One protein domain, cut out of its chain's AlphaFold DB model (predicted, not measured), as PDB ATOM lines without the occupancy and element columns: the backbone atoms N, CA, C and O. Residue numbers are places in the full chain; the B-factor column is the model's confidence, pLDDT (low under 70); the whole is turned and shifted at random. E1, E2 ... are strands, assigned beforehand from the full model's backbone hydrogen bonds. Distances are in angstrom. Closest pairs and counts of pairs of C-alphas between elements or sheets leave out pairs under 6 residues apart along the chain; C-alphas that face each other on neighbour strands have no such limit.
ATOM      1  N   GLY A 185     175.729 235.397 166.379       83.75
ATOM      2  CA  GLY A 185     175.738 236.624 165.585       83.75
ATOM      3  C   GLY A 185     177.136 237.031 165.136       83.75
ATOM      4  O   GLY A 185     178.097 236.932 165.894       83.75
ATOM      5  N   ARG A 186     177.238 237.550 163.914       84.19
ATOM      6  CA  ARG A 186     178.431 238.198 163.366       84.19
ATOM      7  C   ARG A 186     178.043 239.524 162.721       84.19
ATOM      8  O   ARG A 186     177.080 239.578 161.967       84.19
ATOM      9  N   LEU A 187     178.809 240.582 162.982       79.56
ATOM     10  CA  LEU A 187     178.636 241.861 162.294       79.56
ATOM     11  C   LEU A 187     179.326 241.825 160.920       79.56
ATOM     12  O   LEU A 187     180.475 241.386 160.798       79.56
ATOM     13  N   LEU A 188     178.624 242.274 159.885       76.69
ATOM     14  CA  LEU A 188     179.130 242.386 158.521       76.69
ATOM     15  C   LEU A 188     179.661 243.802 158.237       76.69
ATOM     16  O   LEU A 188     179.312 244.774 158.903       76.69
ATOM     17  N   LYS A 189     180.512 243.936 157.209       71.94
ATOM     18  CA  LYS A 189     181.148 245.218 156.822       71.94
ATOM     19  C   LYS A 189     180.145 246.290 156.362       71.94
ATOM     20  O   LYS A 189     180.452 247.485 156.331       71.94
ATOM     21  N   ASP A 190     178.956 245.877 155.948       69.81
ATOM     22  CA  ASP A 190     177.860 246.766 155.570       69.81
ATOM     23  C   ASP A 190     177.078 247.306 156.783       69.81
ATOM     24  O   ASP A 190     176.286 248.226 156.611       69.81
ATOM     25  N   GLY A 191     177.371 246.831 158.002       66.69
ATOM     26  CA  GLY A 191     176.677 247.201 159.239       66.69
ATOM     27  C   GLY A 191     175.460 246.322 159.541       66.69
ATOM     28  O   GLY A 191     174.805 246.526 160.562       66.69
ATOM     29  N   SER A 192     175.162 245.341 158.682       77.19
ATOM     30  CA  SER A 192     174.136 244.331 158.943       77.19
ATOM     31  C   SER A 192     174.667 243.207 159.838       77.19
ATOM     32  O   SER A 192     175.875 242.994 159.971       77.19
ATOM     33  N   GLY A 193     173.754 242.503 160.502       82.38
ATOM     34  CA  GLY A 193     174.049 241.311 161.281       82.38
ATOM     35  C   GLY A 193     173.822 240.044 160.464       82.38
ATOM     36  O   GLY A 193     172.885 239.949 159.676       82.38
ATOM     37  N   GLU A 194     174.663 239.041 160.674       88.12
ATOM     38  CA  GLU A 194     174.470 237.686 160.173       88.12
ATOM     39  C   GLU A 194     174.359 236.743 161.371       88.12
ATOM     40  O   GLU A 194     175.296 236.605 162.155       88.12
ATOM     41  N   CYS A 195     173.208 236.100 161.526       87.38
ATOM     42  CA  CYS A 195     172.960 235.111 162.563       87.38
ATOM     43  C   CYS A 195     173.111 233.718 161.959       87.38
ATOM     44  O   CYS A 195     172.406 233.380 161.008       87.38
ATOM     45  N   LYS A 196     174.011 232.902 162.511       87.56
ATOM     46  CA  LYS A 196     174.283 231.538 162.043       87.56
ATOM     47  C   LYS A 196     173.865 230.508 163.069       87.56
ATOM     48  O   LYS A 196     174.153 230.657 164.252       87.56
ATOM     49  N   LYS A 197     173.244 229.426 162.616       86.12
ATOM     50  CA  LYS A 197     172.993 228.253 163.451       86.12
ATOM     51  C   LYS A 197     173.303 226.994 162.672       86.12
ATOM     52  O   LYS A 197     172.835 226.811 161.551       86.12
ATOM     53  N   THR A 198     174.070 226.113 163.297       82.88
ATOM     54  CA  THR A 198     174.272 224.763 162.781       82.88
ATOM     55  C   THR A 198     173.105 223.904 163.235       82.88
ATOM     56  O   THR A 198     172.864 223.755 164.433       82.88
ATOM     57  N   ILE A 199     172.376 223.346 162.277       81.44
ATOM     58  CA  ILE A 199     171.234 222.471 162.522       81.44
ATOM     59  C   ILE A 199     171.624 221.067 162.078       81.44
ATOM     60  O   ILE A 199     172.207 220.884 161.008       81.44
ATOM     61  N   LYS A 200     171.311 220.084 162.923       80.06
ATOM     62  CA  LYS A 200     171.441 218.663 162.608       80.06
ATOM     63  C   LYS A 200     170.046 218.069 162.469       80.06
ATOM     64  O   LYS A 200     169.210 218.294 163.343       80.06
ATOM     65  N   PHE A 201     169.798 217.334 161.395       76.75
ATOM     66  CA  PHE A 201     168.542 216.616 161.179       76.75
ATOM     67  C   PHE A 201     168.813 215.246 160.554       76.75
ATOM     68  O   PHE A 201     169.860 215.037 159.939       76.75
ATOM     69  N   ARG A 202     167.883 214.304 160.733       72.38
ATOM     70  CA  ARG A 202     167.979 212.960 160.147       72.38
ATOM     71  C   ARG A 202     167.731 213.042 158.639       72.38
ATOM     72  O   ARG A 202     166.780 213.698 158.217       72.38
ATOM     73  N   GLY A 203     168.607 212.428 157.849       66.44
ATOM     74  CA  GLY A 203     168.444 212.295 156.401       66.44
ATOM     75  C   GLY A 203     167.616 211.067 156.023       66.44
ATOM     76  O   GLY A 203     167.515 210.123 156.806       66.44
ATOM     77  N   ASP A 204     167.057 211.075 154.812       63.59
ATOM     78  CA  ASP A 204     166.359 209.921 154.239       63.59
ATOM     79  C   ASP A 204     167.359 209.014 153.499       63.59
ATOM     80  O   ASP A 204     168.220 209.500 152.753       63.59
ATOM     81  N   TYR A 205     167.232 207.697 153.672       60.03
ATOM     82  CA  TYR A 205     168.032 206.709 152.948       60.03
ATOM     83  C   TYR A 205     167.312 206.308 151.648       60.03
ATOM     84  O   TYR A 205     166.368 205.523 151.662       60.03
ATOM     85  N   LEU A 206     167.727 206.872 150.507       58.34
ATOM     86  CA  LEU A 206     167.143 206.599 149.184       58.34
ATOM     87  C   LEU A 206     168.224 206.108 148.212       58.34
ATOM     88  O   LEU A 206     168.639 206.855 147.332       58.34
ATOM     89  N   ALA A 207     168.712 204.873 148.384       55.59
ATOM     90  CA  ALA A 207     169.779 204.217 147.593       55.59
ATOM     91  C   ALA A 207     171.158 204.933 147.553       55.59
ATOM     92  O   ALA A 207     172.180 204.296 147.314       55.59
ATOM     93  N   ALA A 208     171.199 206.228 147.852       58.34
ATOM     94  CA  ALA A 208     172.318 207.043 148.287       58.34
ATOM     95  C   ALA A 208     171.755 208.024 149.338       58.34
ATOM     96  O   ALA A 208     170.637 208.520 149.146       58.34
ATOM     97  N   PRO A 209     172.469 208.313 150.441       59.12
ATOM     98  CA  PRO A 209     172.070 209.395 151.336       59.12
ATOM     99  C   PRO A 209     171.926 210.674 150.509       59.12
ATOM    100  O   PRO A 209     172.766 210.959 149.659       59.12
ATOM    101  N   ARG A 210     170.811 211.393 150.671       66.38
ATOM    102  CA  ARG A 210     170.626 212.693 150.018       66.38
ATOM    103  C   ARG A 210     170.133 213.704 151.027       66.38
ATOM    104  O   ARG A 210     168.936 213.806 151.301       66.38
ATOM    105  N   CYS A 211     171.054 214.500 151.550       67.38
ATOM    106  CA  CYS A 211     170.673 215.674 152.319       67.38
ATOM    107  C   CYS A 211     170.071 216.751 151.395       67.38
ATOM    108  O   CYS A 211     170.631 217.106 150.356       67.38
ATOM    109  N   LYS A 212     168.901 217.296 151.759       66.44
ATOM    110  CA  LYS A 212     168.253 218.381 150.999       66.44
ATOM    111  C   LYS A 212     169.032 219.701 151.141       66.44
ATOM    112  O   LYS A 212     169.687 219.943 152.151       66.44
ATOM    113  N   ALA A 213     168.907 220.574 150.136       62.25
ATOM    114  CA  ALA A 213     169.336 221.981 150.172       62.25
ATOM    115  C   ALA A 213     170.837 222.245 150.460       62.25
ATOM    116  O   ALA A 213     171.182 223.250 151.074       62.25
ATOM    117  N   GLY A 214     171.738 221.369 149.995       60.91
ATOM    118  CA  GLY A 214     173.191 221.589 150.102       60.91
ATOM    119  C   GLY A 214     173.775 221.352 151.500       60.91
ATOM    120  O   GLY A 214     174.884 221.797 151.788       60.91
ATOM    121  N   ALA A 215     173.035 220.665 152.376       70.06
ATOM    122  CA  ALA A 215     173.516 220.234 153.683       70.06
ATOM    123  C   ALA A 215     174.585 219.132 153.557       70.06
ATOM    124  O   ALA A 215     174.522 218.289 152.664       70.06
ATOM    125  N   LYS A 216     175.577 219.144 154.455       77.56
ATOM    126  CA  LYS A 216     176.684 218.182 154.455       77.56
ATOM    127  C   LYS A 216     176.237 216.859 155.068       77.56
ATOM    128  O   LYS A 216     175.703 216.841 156.178       77.56
ATOM    129  N   GLU A 217     176.515 215.774 154.359       74.31
ATOM    130  CA  GLU A 217     176.268 214.407 154.810       74.31
ATOM    131  C   GLU A 217     177.332 213.955 155.810       74.31
ATOM    132  O   GLU A 217     178.534 214.160 155.612       74.31
ATOM    133  N   LEU A 218     176.871 213.343 156.898       74.19
ATOM    134  CA  LEU A 218     177.696 212.679 157.894       74.19
ATOM    135  C   LEU A 218     177.084 211.300 158.148       74.19
ATOM    136  O   LEU A 218     175.958 211.200 158.636       74.19
ATOM    137  N   ILE A 219     177.807 210.256 157.747       69.75
ATOM    138  CA  ILE A 219     177.385 208.858 157.867       69.75
ATOM    139  C   ILE A 219     178.157 208.255 159.039       69.75
ATOM    140  O   ILE A 219     179.388 208.221 159.005       69.75
ATOM    141  N   GLU A 220     177.449 207.800 160.070       67.38
ATOM    142  CA  GLU A 220     178.038 207.011 161.155       67.38
ATOM    143  C   GLU A 220     177.833 205.528 160.845       67.38
ATOM    144  O   GLU A 220     176.729 205.006 160.951       67.38
ATOM    145  N   TYR A 221     178.907 204.845 160.443       65.94
ATOM    146  CA  TYR A 221     178.876 203.419 160.089       65.94
ATOM    147  C   TYR A 221     178.729 202.478 161.298       65.94
ATOM    148  O   TYR A 221     178.562 201.275 161.106       65.94
ATOM    149  N   ASP A 222     178.780 203.021 162.516       62.91
ATOM    150  CA  ASP A 222     178.660 202.276 163.774       62.91
ATOM    151  C   ASP A 222     177.224 202.267 164.331       62.91
ATOM    152  O   ASP A 222     176.934 201.551 165.290       62.91
ATOM    153  N   LEU A 223     176.312 203.056 163.748       67.44
ATOM    154  CA  LEU A 223     174.926 203.191 164.192       67.44
ATOM    155  C   LEU A 223     173.977 202.912 163.020       67.44
ATOM    156  O   LEU A 223     174.036 203.588 161.993       67.44
ATOM    157  N   TYR A 224     173.084 201.936 163.190       70.75
ATOM    158  CA  TYR A 224     172.117 201.508 162.175       70.75
ATOM    159  C   TYR A 224     170.684 201.773 162.642       70.75
ATOM    160  O   TYR A 224     170.414 201.790 163.844       70.75
ATOM    161  N   ASP A 225     169.774 202.014 161.702       71.88
ATOM    162  CA  ASP A 225     168.342 202.080 161.987       71.88
ATOM    163  C   ASP A 225     167.681 200.691 162.033       71.88
ATOM    164  O   ASP A 225     168.338 199.666 161.840       71.88
ATOM    165  N   ASP A 226     166.377 200.661 162.322       77.56
ATOM    166  CA  ASP A 226     165.596 199.428 162.500       77.56
ATOM    167  C   ASP A 226     165.575 198.537 161.239       77.56
ATOM    168  O   ASP A 226     165.371 197.328 161.342       77.56
ATOM    169  N   ASP A 227     165.849 199.120 160.068       74.94
ATOM    170  CA  ASP A 227     165.940 198.431 158.777       74.94
ATOM    171  C   ASP A 227     167.398 198.089 158.391       74.94
ATOM    172  O   ASP A 227     167.676 197.674 157.264       74.94
ATOM    173  N   ASN A 228     168.336 198.218 159.339       72.62
ATOM    174  CA  ASN A 228     169.765 197.933 159.203       72.62
ATOM    175  C   ASN A 228     170.494 198.822 158.173       72.62
ATOM    176  O   ASN A 228     171.482 198.403 157.561       72.62
ATOM    177  N   HIS A 229     170.036 200.064 157.988       71.94
ATOM    178  CA  HIS A 229     170.732 201.083 157.199       71.94
ATOM    179  C   HIS A 229     171.588 201.985 158.098       71.94
ATOM    180  O   HIS A 229     171.175 202.297 159.216       71.94
ATOM    181  N   PRO A 230     172.773 202.439 157.644       69.56
ATOM    182  CA  PRO A 230     173.600 203.345 158.433       69.56
ATOM    183  C   PRO A 230     172.874 204.677 158.646       69.56
ATOM    184  O   PRO A 230     172.295 205.246 157.715       69.56
ATOM    185  N   LEU A 231     172.922 205.196 159.872       71.75
ATOM    186  CA  LEU A 231     172.272 206.451 160.227       71.75
ATOM    187  C   LEU A 231     172.941 207.633 159.509       71.75
ATOM    188  O   LEU A 231     174.130 207.918 159.668       71.75
ATOM    189  N   VAL A 232     172.137 208.354 158.723       73.12
ATOM    190  CA  VAL A 232     172.563 209.542 157.977       73.12
ATOM    191  C   VAL A 232     172.165 210.792 158.756       73.12
ATOM    192  O   VAL A 232     170.979 211.096 158.907       73.12
ATOM    193  N   THR A 233     173.156 211.556 159.211       77.31
ATOM    194  CA  THR A 233     172.939 212.873 159.816       77.31
ATOM    195  C   THR A 233     173.283 213.969 158.816       77.31
ATOM    196  O   THR A 233     174.409 214.068 158.333       77.31
ATOM    197  N   CYS A 234     172.319 214.841 158.540       78.56
ATOM    198  CA  CYS A 234     172.511 216.021 157.711       78.56
ATOM    199  C   CYS A 234     172.868 217.229 158.573       78.56
ATOM    200  O   CYS A 234     172.163 217.549 159.533       78.56
ATOM    201  N   VAL A 235     173.944 217.930 158.207       80.31
ATOM    202  CA  VAL A 235     174.372 219.173 158.859       80.31
ATOM    203  C   VAL A 235     174.167 220.346 157.904       80.31
ATOM    204  O   VAL A 235     174.861 220.466 156.895       80.31
ATOM    205  N   ALA A 236     173.231 221.232 158.234       79.69
ATOM    206  CA  ALA A 236     172.997 222.478 157.510       79.69
ATOM    207  C   ALA A 236     173.424 223.683 158.353       79.69
ATOM    208  O   ALA A 236     173.327 223.665 159.582       79.69
ATOM    209  N   THR A 237     173.875 224.746 157.688       80.12
ATOM    210  CA  THR A 237     174.056 226.052 158.332       80.12
ATOM    211  C   THR A 237     172.921 226.956 157.888       80.12
ATOM    212  O   THR A 237     172.857 227.332 156.720       80.12
ATOM    213  N   GLU A 238     172.033 227.303 158.812       81.88
ATOM    214  CA  GLU A 238     171.025 228.327 158.567       81.88
ATOM    215  C   GLU A 238     171.651 229.701 158.809       81.88
ATOM    216  O   GLU A 238     172.313 229.931 159.827       81.88
ATOM    217  N   VAL A 239     171.468 230.599 157.843       82.94
ATOM    218  CA  VAL A 239     171.994 231.960 157.871       82.94
ATOM    219  C   VAL A 239     170.831 232.926 157.732       82.94
ATOM    220  O   VAL A 239     170.165 232.959 156.699       82.94
ATOM    221  N   ILE A 240     170.621 233.749 158.754       84.19
ATOM    222  CA  ILE A 240     169.599 234.792 158.757       84.19
ATOM    223  C   ILE A 240     170.306 236.142 158.745       84.19
ATOM    224  O   ILE A 240     171.150 236.418 159.600       84.19
ATOM    225  N   LYS A 241     169.955 237.002 157.785       80.81
ATOM    226  CA  LYS A 241     170.373 238.406 157.808       80.81
ATOM    227  C   LYS A 241     169.463 239.179 158.750       80.81
ATOM    228  O   LYS A 241     168.244 239.120 158.617       80.81
ATOM    229  N   THR A 242     170.053 239.907 159.684       77.94
ATOM    230  CA  THR A 242     169.331 240.712 160.667       77.94
ATOM    231  C   THR A 242     169.844 242.145 160.672       77.94
ATOM    232  O   THR A 242     170.930 242.461 160.179       77.94
ATOM    233  N   PHE A 243     169.038 243.043 161.228       76.50
ATOM    234  CA  PHE A 243     169.504 244.380 161.557       76.50
ATOM    235  C   PHE A 243     170.331 244.324 162.846       76.50
ATOM    236  O   PHE A 243     169.971 243.618 163.790       76.50
ATOM    237  N   ALA A 244     171.430 245.074 162.893       81.25
ATOM    238  CA  ALA A 244     172.226 245.243 164.100       81.25
ATOM    239  C   ALA A 244     171.842 246.587 164.757       81.25
ATOM    240  O   ALA A 244     172.261 247.644 164.268       81.25
TER     241      ALA A 244
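What this domain is: This is residues 185 to 244 of the 434 residues of an uncharacterized protein of Besnoitia besnoiti (UniProt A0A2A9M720). Two long strands, E2 and E4, run side by side as a narrow, strongly twisted ribbon, with short E1 beside E2 at one end and bent E3 beside E4 at the other. The 60 printed residues hold four named strands, E1 to E4 along the chain, in one curled antiparallel sheet, order E1 E2 E4 E3, class all strand. The rod spans 50 by 18 by 14 A and is only just extended, close to loose, with a radius of gyration of the C-alphas of 16.0 A.

How they stand to each other: E1, residues 185 to 187, and E2, residues 192 to 202, form a hairpin; N 186 and O 194, 2.8 A apart, are within hydrogen-bond range. E4, residues 230 to 243, is antiparallel to E2 at 163 degrees, with N 195 and O 240 at 2.8 A. E3, residues 216 to 224, forms a hairpin with E4, with N 218 and O 233 at 2.9 A. E3 bends by 85 degrees at residue 221. Edge strands E1 and E3 are apart.

Where its parts are: E1, 6.8 A, starts at C-alpha 185 (175.738, 236.624, 165.585). E2 measures 32.0 A, E3 18.9 A and E4 41.4 A, ending at C-alpha 243 (169.504, 244.380, 161.557).

The domain as a whole: The printed part has no cut. Residues 203 to 215 make the long link; pLDDT is under 70 in 20 residues, 203 to 214 among them.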